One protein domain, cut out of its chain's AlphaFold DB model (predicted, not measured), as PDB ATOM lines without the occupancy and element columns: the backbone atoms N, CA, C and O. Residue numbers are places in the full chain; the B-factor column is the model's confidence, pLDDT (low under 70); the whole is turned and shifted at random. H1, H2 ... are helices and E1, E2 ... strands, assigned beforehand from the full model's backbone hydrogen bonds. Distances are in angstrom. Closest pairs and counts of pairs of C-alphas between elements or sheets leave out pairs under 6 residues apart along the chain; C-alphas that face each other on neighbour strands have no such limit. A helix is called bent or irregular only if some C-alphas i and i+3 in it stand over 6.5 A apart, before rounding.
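This is residues 63 to 158 of the 158 residues of an uncharacterized protein of Magnetospirillum moscoviense (UniProt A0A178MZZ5). One long helix, H1, makes the long axis; H2 and H3, a helical hairpin, cross its later half on one side, and near its far end sits a small ribbon of two strands, E1 and E2. Residues 63 to 75, of which 64 to 75 belong to H1, stick out free as an arm, and beyond the other end of H1 the chain folds back through a long loop into E1. The printed part has 96 residues with three named helices and two named strands, in the order H1, E1, H2, H3, E2. The class is mostly helix, and the two-strand sheet, order E1 - E2, is antiparallel. The whole is loose, with a radius of gyration of the C-alphas of 16.3 A and spans of 62 by 27 by 18 A, the length owing much to the free arm of H1.

Start at the sheet: find C-alpha 106 at (327.551, 348.738, 152.045), where E1 begins, residues 106 to 110, 13.0 A long. Its partner E2, residues 151 to 155, is 13.2 A long and ends at C-alpha 155, (327.945, 352.796, 154.101). H2 is residues 111 to 122, 16.5 A, and H3 is residues 129 to 144, 22.5 A. For the longest helix, H1, residues 64 to 94, find C-alpha 64 at (312.797, 343.046, 202.666); from there it runs 44.7 A. H2 is irregular, but only just: C-alphas 114 and 117 are 6.9 A apart.

Look first across E1 and E2, antiparallel at 147 degrees, where N 107 and O 154 are 2.8 A apart and N 109 and O 152 2.9 A, within hydrogen-bond range. A tight link joins E1 to H2, and the closest C-alphas of H2 and E2 are those of Ile 111 and Tyr 151, 5.2 A apart. H2 and H3, a helical hairpin, touch at a steep tilt of 45 degrees, opposite ways, closest at the C-alphas of Glu 116 and Arg 136, 6.6 A. H1 touches H3 with residues 80 to 84 alone, about perpendicular at 75 degrees; the closest C-alphas, of Lys 80 and Thr 138, are 6.4 A apart. H1 touches H2 with residues 83 to 90 alone, only just about perpendicular at 73 degrees; the closest C-alphas, of Ala 87 and Leu 115, are 6.5 A apart. E1 and H3 are apart. Each O i to N i+4 pair is within hydrogen-bond range in H1 and H3, and 6 of 8 in H2.

The C-alphas farthest apart, of Ser 63 and Gly 103, are 62.5 A apart; without the free residues the body spans 43 by 25 by 17 A. The printed part has no cut and ends at residue 158, the chain's last. The link from H1 to E1, 11 residues, is long. The mean pLDDT of the printed part is 83.6; look for values under 70 at residues 66, 99, 126 to 127 and 157 to 158.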
ATOM      1  N   SER A  63     308.125 341.876 202.653       75.56
ATOM      2  CA  SER A  63     309.426 341.257 202.874       75.56
ATOM      3  C   SER A  63     310.542 342.111 202.280       75.56
ATOM      4  O   SER A  63     310.535 342.475 201.100       75.56
ATOM      5  N   ARG A  64     311.574 342.354 203.089       74.44
ATOM      6  CA  ARG A  64     312.797 343.046 202.666       74.44
ATOM      7  C   ARG A  64     313.471 342.356 201.477       74.44
ATOM      8  O   ARG A  64     314.019 343.034 200.615       74.44
ATOM      9  N   GLU A  65     313.412 341.028 201.413       74.06
ATOM     10  CA  GLU A  65     313.986 340.252 200.307       74.06
ATOM     11  C   GLU A  65     313.239 340.510 198.995       74.06
ATOM     12  O   GLU A  65     313.857 340.690 197.946       74.06
ATOM     13  N   TYR A  66     311.908 340.596 199.055       67.81
ATOM     14  CA  TYR A  66     311.081 340.904 197.893       67.81
ATOM     15  C   TYR A  66     311.308 342.335 197.404       67.81
ATOM     16  O   TYR A  66     311.464 342.549 196.203       67.81
ATOM     17  N   GLN A  67     311.392 343.303 198.321       72.19
ATOM     18  CA  GLN A  67     311.686 344.695 197.975       72.19
ATOM     19  C   GLN A  67     313.064 344.836 197.315       72.19
ATOM     20  O   GLN A  67     313.171 345.472 196.271       72.19
ATOM     21  N   GLN A  68     314.093 344.161 197.834       76.44
ATOM     22  CA  GLN A  68     315.427 344.155 197.219       76.44
ATOM     23  C   GLN A  68     315.437 343.511 195.828       76.44
ATOM     24  O   GLN A  68     316.098 344.008 194.916       76.44
ATOM     25  N   LEU A  69     314.702 342.412 195.641       72.94
ATOM     26  CA  LEU A  69     314.552 341.785 194.327       72.94
ATOM     27  C   LEU A  69     313.813 342.697 193.346       72.94
ATOM     28  O   LEU A  69     314.187 342.762 192.174       72.94
ATOM     29  N   LEU A  70     312.784 343.405 193.810       71.12
ATOM     30  CA  LEU A  70     312.038 344.365 193.006       71.12
ATOM     31  C   LEU A  70     312.930 345.538 192.592       71.12
ATOM     32  O   LEU A  70     313.029 345.827 191.404       71.12
ATOM     33  N   GLU A  71     313.633 346.160 193.538       75.69
ATOM     34  CA  GLU A  71     314.590 347.240 193.272       75.69
ATOM     35  C   GLU A  71     315.663 346.804 192.274       75.69
ATOM     36  O   GLU A  71     315.949 347.519 191.310       75.69
ATOM     37  N   LYS A  72     316.217 345.600 192.454       76.00
ATOM     38  CA  LYS A  72     317.203 345.032 191.536       76.00
ATOM     39  C   LYS A  72     316.630 344.851 190.129       76.00
ATOM     40  O   LYS A  72     317.226 345.345 189.176       76.00
ATOM     41  N   ASN A  73     315.475 344.200 189.993       74.81
ATOM     42  CA  ASN A  73     314.833 343.975 188.694       74.81
ATOM     43  C   ASN A  73     314.466 345.294 187.999       74.81
ATOM     44  O   ASN A  73     314.637 345.426 186.785       74.81
ATOM     45  N   THR A  74     313.982 346.279 188.757       75.56
ATOM     46  CA  THR A  74     313.688 347.616 188.235       75.56
ATOM     47  C   THR A  74     314.966 348.298 187.763       75.56
ATOM     48  O   THR A  74     314.990 348.835 186.661       75.56
ATOM     49  N   THR A  75     316.056 348.221 188.528       77.88
ATOM     50  CA  THR A  75     317.346 348.817 188.143       77.88
ATOM     51  C   THR A  75     317.922 348.154 186.892       77.88
ATOM     52  O   THR A  75     318.359 348.849 185.980       77.88
ATOM     53  N   GLU A  76     317.869 346.822 186.801       81.62
ATOM     54  CA  GLU A  76     318.276 346.076 185.602       81.62
ATOM     55  C   GLU A  76     317.422 346.456 184.384       81.62
ATOM     56  O   GLU A  76     317.952 346.655 183.290       81.62
ATOM     57  N   SER A  77     316.111 346.631 184.575       81.56
ATOM     58  CA  SER A  77     315.192 347.055 183.510       81.56
ATOM     59  C   SER A  77     315.480 348.481 183.038       81.56
ATOM     60  O   SER A  77     315.520 348.728 181.834       81.56
ATOM     61  N   LEU A  78     315.726 349.407 183.970       83.12
ATOM     62  CA  LEU A  78     316.098 350.791 183.666       83.12
ATOM     63  C   LEU A  78     317.451 350.861 182.955       83.12
ATOM     64  O   LEU A  78     317.590 351.584 181.972       83.12
ATOM     65  N   PHE A  79     318.430 350.073 183.403       85.44
ATOM     66  CA  PHE A  79     319.728 349.976 182.742       85.44
ATOM     67  C   PHE A  79     319.581 349.467 181.307       85.44
ATOM     68  O   PHE A  79     320.105 350.076 180.377       85.44
ATOM     69  N   LYS A  80     318.815 348.391 181.108       88.94
ATOM     70  CA  LYS A  80     318.552 347.836 179.777       88.94
ATOM     71  C   LYS A  80     317.837 348.839 178.867       88.94
ATOM     72  O   LYS A  80     318.213 348.953 177.702       88.94
ATOM     73  N   ALA A  81     316.870 349.592 179.390       86.50
ATOM     74  CA  ALA A  81     316.192 350.654 178.649       86.50
ATOM     75  C   ALA A  81     317.158 351.784 178.249       86.50
ATOM     76  O   ALA A  81     317.187 352.174 177.085       86.50
ATOM     77  N   ALA A  82     318.014 352.243 179.166       88.31
ATOM     78  CA  ALA A  82     319.019 353.263 178.869       88.31
ATOM     79  C   ALA A  82     320.025 352.791 177.803       88.31
ATOM     80  O   ALA A  82     320.341 353.524 176.866       88.31
ATOM     81  N   VAL A  83     320.493 351.540 177.902       91.25
ATOM     82  CA  VAL A  83     321.358 350.918 176.885       91.25
ATOM     83  C   VAL A  83     320.649 350.860 175.534       91.25
ATOM     84  O   VAL A  83     321.264 351.160 174.511       91.25
ATOM     85  N   GLN A  84     319.363 350.505 175.515       92.44
ATOM     86  CA  GLN A  84     318.567 350.451 174.295       92.44
ATOM     87  C   GLN A  84     318.440 351.831 173.636       92.44
ATOM     88  O   GLN A  84     318.644 351.939 172.428       92.44
ATOM     89  N   GLU A  85     318.123 352.878 174.398       90.50
ATOM     90  CA  GLU A  85     317.987 354.235 173.856       90.50
ATOM     91  C   GLU A  85     319.299 354.739 173.251       90.50
ATOM     92  O   GLU A  85     319.321 355.154 172.090       90.50
ATOM     93  N   LEU A  86     320.409 354.605 173.983       91.50
ATOM     94  CA  LEU A  86     321.737 354.996 173.501       91.50
ATOM     95  C   LEU A  86     322.168 354.180 172.274       91.50
ATOM     96  O   LEU A  86     322.768 354.712 171.337       91.50
ATOM     97  N   ALA A  87     321.851 352.883 172.253       90.81
ATOM     98  CA  ALA A  87     322.118 352.026 171.107       90.81
ATOM     99  C   ALA A  87     321.350 352.493 169.865       90.81
ATOM    100  O   ALA A  87     321.936 352.608 168.789       90.81
ATOM    101  N   LEU A  88     320.056 352.790 170.005       90.19
ATOM    102  CA  LEU A  88     319.224 353.269 168.901       90.19
ATOM    103  C   LEU A  88     319.675 354.644 168.403       90.19
ATOM    104  O   LEU A  88     319.702 354.866 167.190       90.19
ATOM    105  N   GLU A  89     320.075 355.547 169.299       89.56
ATOM    106  CA  GLU A  89     320.662 356.836 168.925       89.56
ATOM    107  C   GLU A  89     321.915 356.637 168.058       89.56
ATOM    108  O   GLU A  89     322.025 357.212 166.969       89.56
ATOM    109  N   HIS A  90     322.832 355.768 168.492       89.50
ATOM    110  CA  HIS A  90     324.054 355.486 167.745       89.50
ATOM    111  C   HIS A  90     323.774 354.831 166.390       89.50
ATOM    112  O   HIS A  90     324.331 355.244 165.371       89.50
ATOM    113  N   VAL A  91     322.867 353.852 166.352       87.75
ATOM    114  CA  VAL A  91     322.441 353.196 165.110       87.75
ATOM    115  C   VAL A  91     321.880 354.215 164.123       87.75
ATOM    116  O   VAL A  91     322.306 354.236 162.971       87.75
ATOM    117  N   ASN A  92     320.988 355.099 164.567       86.81
ATOM    118  CA  ASN A  92     320.402 356.128 163.707       86.81
ATOM    119  C   ASN A  92     321.438 357.148 163.216       86.81
ATOM    120  O   ASN A  92     321.263 357.739 162.151       86.81
ATOM    121  N   ARG A  93     322.526 357.353 163.964       86.19
ATOM    122  CA  ARG A  93     323.634 358.219 163.550       86.19
ATOM    123  C   ARG A  93     324.519 357.567 162.488       86.19
ATOM    124  O   ARG A  93     324.908 358.243 161.538       86.19
ATOM    125  N   VAL A  94     324.855 356.286 162.648       83.94
ATOM    126  CA  VAL A  94     325.777 355.568 161.744       83.94
ATOM    127  C   VAL A  94     325.060 355.046 160.494       83.94
ATOM    128  O   VAL A  94     325.613 355.074 159.396       83.94
ATOM    129  N   ALA A  95     323.809 354.618 160.636       78.56
ATOM    130  CA  ALA A  95     322.953 354.142 159.555       78.56
ATOM    131  C   ALA A  95     321.613 354.889 159.573       78.56
ATOM    132  O   ALA A  95     320.579 354.321 159.939       78.56
ATOM    133  N   PRO A  96     321.609 356.175 159.183       76.06
ATOM    134  CA  PRO A  96     320.391 356.964 159.185       76.06
ATOM    135  C   PRO A  96     319.334 356.332 158.273       76.06
ATOM    136  O   PRO A  96     319.675 355.841 157.188       76.06
ATOM    137  N   PRO A  97     318.046 356.370 158.659       72.50
ATOM    138  CA  PRO A  97     316.961 355.854 157.837       72.50
ATOM    139  C   PRO A  97     316.806 356.726 156.586       72.50
ATOM    140  O   PRO A  97     316.082 357.721 156.570       72.50
ATOM    141  N   ARG A  98     317.515 356.364 155.513       77.44
ATOM    142  CA  ARG A  98     317.469 357.040 154.213       77.44
ATOM    143  C   ARG A  98     317.321 356.050 153.068       77.44
ATOM    144  O   ARG A  98     317.635 354.867 153.188       77.44
ATOM    145  N   LYS A  99     316.859 356.553 151.921       68.31
ATOM    146  CA  LYS A  99     316.866 355.782 150.674       68.31
ATOM    147  C   LYS A  99     318.313 355.552 150.236       68.31
ATOM    148  O   LYS A  99     319.090 356.502 150.147       68.31
ATOM    149  N   ARG A 100     318.649 354.288 149.977       74.50
ATOM    150  CA  ARG A 100     319.954 353.870 149.449       74.50
ATOM    151  C   ARG A 100     320.147 354.446 148.050       74.50
ATOM    152  O   ARG A 100     319.201 354.444 147.253       74.50
ATOM    153  N   LEU A 101     321.345 354.941 147.759       76.75
ATOM    154  CA  LEU A 101     321.670 355.433 146.423       76.75
ATOM    155  C   LEU A 101     322.086 354.261 145.516       76.75
ATOM    156  O   LEU A 101     322.730 353.318 145.981       76.75
ATOM    157  N   PRO A 102     321.745 354.290 144.216       75.19
ATOM    158  CA  PRO A 102     322.243 353.294 143.271       75.19
ATOM    159  C   PRO A 102     323.781 353.283 143.252       75.19
ATOM    160  O   PRO A 102     324.399 354.321 143.037       75.19
ATOM    161  N   GLY A 103     324.395 352.116 143.474       80.00
ATOM    162  CA  GLY A 103     325.857 351.945 143.484       80.00
ATOM    163  C   GLY A 103     326.546 352.191 144.834       80.00
ATOM    164  O   GLY A 103     327.772 352.116 144.907       80.00
ATOM    165  N   GLU A 104     325.789 352.460 145.898       80.25
ATOM    166  CA  GLU A 104     326.327 352.632 147.248       80.25
ATOM    167  C   GLU A 104     326.917 351.315 147.784       80.25
ATOM    168  O   GLU A 104     326.231 350.292 147.852       80.25
ATOM    169  N   GLN A 105     328.205 351.332 148.140       82.44
ATOM    170  CA  GLN A 105     328.859 350.184 148.765       82.44
ATOM    171  C   GLN A 105     328.480 350.130 150.242       82.44
ATOM    172  O   GLN A 105     328.656 351.105 150.971       82.44
ATOM    173  N   MET A 106     327.964 348.981 150.669       83.19
ATOM    174  CA  MET A 106     327.551 348.738 152.045       83.19
ATOM    175  C   MET A 106     328.477 347.704 152.673       83.19
ATOM    176  O   MET A 106     328.770 346.672 152.067       83.19
ATOM    177  N   GLU A 107     328.895 347.969 153.899       87.25
ATOM    178  CA  GLU A 107     329.590 347.026 154.756       87.25
ATOM    179  C   GLU A 107     328.606 346.465 155.784       87.25
ATOM    180  O   GLU A 107     327.849 347.207 156.414       87.25
ATOM    181  N   ARG A 108     328.602 345.140 155.952       87.19
ATOM    182  CA  ARG A 108     327.775 344.474 156.956       87.19
ATOM    183  C   ARG A 108     328.572 344.313 158.242       87.19
ATOM    184  O   ARG A 108     329.502 343.511 158.291       87.19
ATOM    185  N   VAL A 109     328.153 345.006 159.291       88.94
ATOM    186  CA  VAL A 109     328.833 345.016 160.591       88.94
ATOM    187  C   VAL A 109     327.956 344.349 161.649       88.94
ATOM    188  O   VAL A 109     326.728 344.458 161.629       88.94
ATOM    189  N   GLY A 110     328.576 343.604 162.565       90.50
ATOM    190  CA  GLY A 110     327.880 343.027 163.717       90.50
ATOM    191  C   GLY A 110     327.491 344.102 164.732       90.50
ATOM    192  O   GLY A 110     328.265 345.018 164.995       90.50
ATOM    193  N   ILE A 111     326.313 343.983 165.344       91.25
ATOM    194  CA  ILE A 111     325.814 345.021 166.258       91.25
ATOM    195  C   ILE A 111     326.622 345.129 167.558       91.25
ATOM    196  O   ILE A 111     326.870 346.228 168.039       91.25
ATOM    197  N   VAL A 112     327.079 343.999 168.104       91.50
ATOM    198  CA  VAL A 112     327.885 343.956 169.334       91.50
ATOM    199  C   VAL A 112     329.214 344.701 169.156       91.50
ATOM    200  O   VAL A 112     329.435 345.659 169.894       91.50
ATOM    201  N   PRO A 113     330.072 344.368 168.165       91.31
ATOM    202  CA  PRO A 113     331.324 345.099 167.966       91.31
ATOM    203  C   PRO A 113     331.117 346.562 167.547       91.31
ATOM    204  O   PRO A 113     332.010 347.374 167.766       91.31
ATOM    205  N   LEU A 114     329.956 346.912 166.976       90.62
ATOM    206  CA  LEU A 114     329.600 348.297 166.662       90.62
ATOM    207  C   LEU A 114     329.259 349.107 167.925       90.62
ATOM    208  O   LEU A 114     329.740 350.225 168.091       90.62
ATOM    209  N   LEU A 115     328.420 348.560 168.807       92.81
ATOM    210  CA  LEU A 115     327.873 349.286 169.958       92.81
ATOM    211  C   LEU A 115     328.769 349.250 171.194       92.81
ATOM    212  O   LEU A 115     328.800 350.226 171.941       92.81
ATOM    213  N   GLU A 116     329.477 348.143 171.428       91.62
ATOM    214  CA  GLU A 116     330.257 347.931 172.651       91.62
ATOM    215  C   GLU A 116     331.272 349.063 172.913       91.62
ATOM    216  O   GLU A 116     331.234 349.616 174.015       91.62
ATOM    217  N   PRO A 117     332.104 349.509 171.946       89.88
ATOM    218  CA  PRO A 117     333.065 350.589 172.185       89.88
ATOM    219  C   PRO A 117     332.390 351.929 172.501       89.88
ATOM    220  O   PRO A 117     332.827 352.661 173.390       89.88
ATOM    221  N   TYR A 118     331.305 352.244 171.788       90.25
ATOM    222  CA  TYR A 118     330.560 353.487 171.973       90.25
ATOM    223  C   TYR A 118     329.886 353.530 173.350       90.25
ATOM    224  O   TYR A 118     330.073 354.483 174.107       90.25
ATOM    225  N   LEU A 119     329.151 352.477 173.707       90.31
ATOM    226  CA  LEU A 119     328.432 352.404 174.975       90.31
ATOM    227  C   LEU A 119     329.387 352.300 176.168       90.31
ATOM    228  O   LEU A 119     329.129 352.908 177.205       90.31
ATOM    229  N   ALA A 120     330.521 351.607 176.019       89.12
ATOM    230  CA  ALA A 120     331.551 351.558 177.052       89.12
ATOM    231  C   ALA A 120     332.136 352.944 177.364       89.12
ATOM    232  O   ALA A 120     332.432 353.235 178.525       89.12
ATOM    233  N   MET A 121     332.278 353.798 176.345       88.50
ATOM    234  CA  MET A 121     332.729 355.180 176.502       88.50
ATOM    235  C   MET A 121     331.651 356.053 177.156       88.50
ATOM    236  O   MET A 121     331.938 356.737 178.135       88.50
ATOM    237  N   VAL A 122     330.414 356.011 176.652       87.00
ATOM    238  CA  VAL A 122     329.308 356.859 177.141       87.00
ATOM    239  C   VAL A 122     328.931 356.529 178.584       87.00
ATOM    240  O   VAL A 122     328.706 357.431 179.385       87.00
ATOM    241  N   LEU A 123     328.907 355.245 178.936       83.62
ATOM    242  CA  LEU A 123     328.568 354.786 180.285       83.62
ATOM    243  C   LEU A 123     329.776 354.768 181.233       83.62
ATOM    244  O   LEU A 123     329.649 354.302 182.363       83.62
ATOM    245  N   ALA A 124     330.955 355.210 180.774       79.19
ATOM    246  CA  ALA A 124     332.228 355.092 181.491       79.19
ATOM    247  C   ALA A 124     332.535 353.658 181.992       79.19
ATOM    248  O   ALA A 124     333.318 353.458 182.924       79.19
ATOM    249  N   ALA A 125     331.942 352.642 181.357       70.94
ATOM    250  CA  ALA A 125     332.089 351.233 181.711       70.94
ATOM    251  C   ALA A 125     333.440 350.642 181.266       70.94
ATOM    252  O   ALA A 125     333.836 349.586 181.755       70.94
ATOM    253  N   GLY A 126     334.173 351.329 180.378       63.75
ATOM    254  CA  GLY A 126     335.439 350.856 179.800       63.75
ATOM    255  C   GLY A 126     336.574 350.586 180.798       63.75
ATOM    256  O   GLY A 126     337.494 349.838 180.477       63.75
ATOM    257  N   ASN A 127     336.503 351.130 182.017       68.56
ATOM    258  CA  ASN A 127     337.540 350.943 183.040       68.56
ATOM    259  C   ASN A 127     337.354 349.672 183.891       68.56
ATOM    260  O   ASN A 127     338.222 349.357 184.706       68.56
ATOM    261  N   ASN A 128     336.246 348.938 183.732       80.38
ATOM    262  CA  ASN A 128     335.949 347.746 184.524       80.38
ATOM    263  C   ASN A 128     335.493 346.582 183.634       80.38
ATOM    264  O   ASN A 128     334.468 346.658 182.959       80.38
ATOM    265  N   ARG A 129     336.219 345.460 183.701       84.12
ATOM    266  CA  ARG A 129     335.913 344.243 182.936       84.12
ATOM    267  C   ARG A 129     334.513 343.697 183.227       84.12
ATOM    268  O   ARG A 129     333.821 343.305 182.299       84.12
ATOM    269  N   LEU A 130     334.074 343.730 184.486       85.19
ATOM    270  CA  LEU A 130     332.735 343.259 184.854       85.19
ATOM    271  C   LEU A 130     331.642 344.122 184.209       85.19
ATOM    272  O   LEU A 130     330.640 343.599 183.733       85.19
ATOM    273  N   SER A 131     331.839 345.440 184.175       83.25
ATOM    274  CA  SER A 131     330.894 346.372 183.553       83.25
ATOM    275  C   SER A 131     330.813 346.169 182.039       83.25
ATOM    276  O   SER A 131     329.718 346.221 181.486       83.25
ATOM    277  N   LEU A 132     331.942 345.876 181.386       86.44
ATOM    278  CA  LEU A 132     331.981 345.500 179.969       86.44
ATOM    279  C   LEU A 132     331.252 344.176 179.698       86.44
ATOM    280  O   LEU A 132     330.466 344.104 178.756       86.44
ATOM    281  N   ASP A 133     331.458 343.159 180.537       90.44
ATOM    282  CA  ASP A 133     330.785 341.862 180.393       90.44
ATOM    283  C   ASP A 133     329.261 341.995 180.581       90.44
ATOM    284  O   ASP A 133     328.487 341.420 179.810       90.44
ATOM    285  N   ILE A 134     328.819 342.792 181.566       89.62
ATOM    286  CA  ILE A 134     327.396 343.111 181.773       89.62
ATOM    287  C   ILE A 134     326.837 343.828 180.545       89.62
ATOM    288  O   ILE A 134     325.813 343.407 180.014       89.62
ATOM    289  N   LEU A 135     327.522 344.867 180.061       91.31
ATOM    290  CA  LEU A 135     327.099 345.630 178.891       91.31
ATOM    291  C   LEU A 135     326.956 344.737 177.652       91.31
ATOM    292  O   LEU A 135     325.921 344.782 176.987       91.31
ATOM    293  N   ARG A 136     327.957 343.894 177.366       93.19
ATOM    294  CA  ARG A 136     327.910 342.949 176.241       93.19
ATOM    295  C   ARG A 136     326.700 342.030 176.348       93.19
ATOM    296  O   ARG A 136     325.935 341.918 175.392       93.19
ATOM    297  N   ARG A 137     326.492 341.424 177.519       93.88
ATOM    298  CA  ARG A 137     325.347 340.544 177.759       93.88
ATOM    299  C   ARG A 137     324.018 341.280 177.575       93.88
ATOM    300  O   ARG A 137     323.105 340.737 176.966       93.88
ATOM    301  N   THR A 138     323.907 342.522 178.044       93.50
ATOM    302  CA  THR A 138     322.701 343.336 177.843       93.50
ATOM    303  C   THR A 138     322.440 343.600 176.358       93.50
ATOM    304  O   THR A 138     321.300 343.470 175.921       93.50
ATOM    305  N   ILE A 139     323.470 343.903 175.558       93.38
ATOM    306  CA  ILE A 139     323.325 344.074 174.101       93.38
ATOM    307  C   ILE A 139     322.857 342.766 173.449       93.38
ATOM    308  O   ILE A 139     321.930 342.781 172.640       93.38
ATOM    309  N   GLU A 140     323.454 341.630 173.811       94.62
ATOM    310  CA  GLU A 140     323.051 340.313 173.299       94.62
ATOM    311  C   GLU A 140     321.592 339.982 173.641       94.62
ATOM    312  O   GLU A 140     320.849 339.490 172.789       94.62
ATOM    313  N   GLU A 141     321.149 340.306 174.855       92.56
ATOM    314  CA  GLU A 141     319.754 340.142 175.263       92.56
ATOM    315  C   GLU A 141     318.810 341.051 174.465       92.56
ATOM    316  O   GLU A 141     317.749 340.597 174.043       92.56
ATOM    317  N   LEU A 142     319.187 342.306 174.199       90.12
ATOM    318  CA  LEU A 142     318.402 343.216 173.353       90.12
ATOM    319  C   LEU A 142     318.255 342.688 171.916       90.12
ATOM    320  O   LEU A 142     317.201 342.854 171.294       90.12
ATOM    321  N   VAL A 143     319.288 342.025 171.389       91.00
ATOM    322  CA  VAL A 143     319.234 341.347 170.085       91.00
ATOM    323  C   VAL A 143     318.310 340.134 170.141       91.00
ATOM    324  O   VAL A 143     317.456 339.970 169.267       91.00
ATOM    325  N   TYR A 144     318.442 339.300 171.175       92.31
ATOM    326  CA  TYR A 144     317.592 338.123 171.366       92.31
ATOM    327  C   TYR A 144     316.106 338.493 171.506       92.31
ATOM    328  O   TYR A 144     315.241 337.828 170.931       92.31
ATOM    329  N   ASP A 145     315.815 339.591 172.205       88.31
ATOM    330  CA  ASP A 145     314.463 340.125 172.396       88.31
ATOM    331  C   ASP A 145     313.891 340.803 171.134       88.31
ATOM    332  O   ASP A 145     312.715 341.181 171.112       88.31
ATOM    333  N   GLY A 146     314.697 340.952 170.075       87.12
ATOM    334  CA  GLY A 146     314.309 341.581 168.810       87.12
ATOM    335  C   GLY A 146     314.221 343.107 168.869       87.12
ATOM    336  O   GLY A 146     313.602 343.712 167.994       87.12
ATOM    337  N   GLN A 147     314.808 343.733 169.890       87.06
ATOM    338  CA  GLN A 147     314.842 345.192 170.046       87.06
ATOM    339  C   GLN A 147     315.997 345.837 169.272       87.06
ATOM    340  O   GLN A 147     315.894 346.999 168.886       87.06
ATOM    341  N   LEU A 148     317.068 345.082 169.013       87.56
ATOM    342  CA  LEU A 148     318.180 345.482 168.152       87.56
ATOM    343  C   LEU A 148     318.403 344.442 167.043       87.56
ATOM    344  O   LEU A 148     318.255 343.241 167.283       87.56
ATOM    345  N   PRO A 149     318.777 344.863 165.822       86.75
ATOM    346  CA  PRO A 149     319.135 343.925 164.769       86.75
ATOM    347  C   PRO A 149     320.505 343.288 165.068       86.75
ATOM    348  O   PRO A 149     321.394 343.972 165.565       86.75
ATOM    349  N   PRO A 150     320.738 342.006 164.726       86.75
ATOM    350  CA  PRO A 150     322.031 341.349 164.956       86.75
ATOM    351  C   PRO A 150     323.163 341.906 164.075       86.75
ATOM    352  O   PRO A 150     324.341 341.827 164.429       86.75
ATOM    353  N   TYR A 151     322.805 342.470 162.921       90.25
ATOM    354  CA  TYR A 151     323.727 343.058 161.958       90.25
ATOM    355  C   TYR A 151     323.149 344.351 161.411       90.25
ATOM    356  O   TYR A 151     321.928 344.496 161.310       90.25
ATOM    357  N   LEU A 152     324.037 345.241 160.989       87.19
ATOM    358  CA  LEU A 152     323.686 346.496 160.355       87.19
ATOM    359  C   LEU A 152     324.472 346.670 159.064       87.19
ATOM    360  O   LEU A 152     325.674 346.418 159.023       87.19
ATOM    361  N   ASP A 153     323.773 347.102 158.020       84.62
ATOM    362  CA  ASP A 153     324.409 347.537 156.784       84.62
ATOM    363  C   ASP A 153     324.741 349.022 156.939       84.62
ATOM    364  O   ASP A 153     323.831 349.856 157.012       84.62
ATOM    365  N   ILE A 154     326.025 349.358 156.964       83.88
ATOM    366  CA  ILE A 154     326.510 350.741 157.027       83.88
ATOM    367  C   ILE A 154     327.196 351.112 155.706       83.88
ATOM    368  O   ILE A 154     327.733 350.229 155.037       83.88
ATOM    369  N   PRO A 155     327.183 352.384 155.275       79.50
ATOM    370  CA  PRO A 155     327.945 352.796 154.101       79.50
ATOM    371  C   PRO A 155     329.439 352.530 154.321       79.50
ATOM    372  O   PRO A 155     329.999 352.966 155.329       79.50
ATOM    373  N   ALA A 156     330.080 351.831 153.383       76.38
ATOM    374  CA  ALA A 156     331.517 351.596 153.436       76.38
ATOM    375  C   ALA A 156     332.236 352.949 153.333       76.38
ATOM    376  O   ALA A 156     332.149 353.643 152.315       76.38
ATOM    377  N   SER A 157     332.904 353.351 154.411       64.31
ATOM    378  CA  SER A 157     333.720 354.564 154.420       64.31
ATOM    379  C   SER A 157     335.041 354.234 153.726       64.31
ATOM    380  O   SER A 157     335.730 353.310 154.152       64.31
ATOM    381  N   ARG A 158     335.357 354.926 152.624       46.72
ATOM    382  CA  ARG A 158     336.694 354.875 152.010       46.72
ATOM    383  C   ARG A 158     337.719 355.585 152.879       46.72
ATOM    384  O   ARG A 158     337.358 356.652 153.423       46.72
TER     385      ARG A 158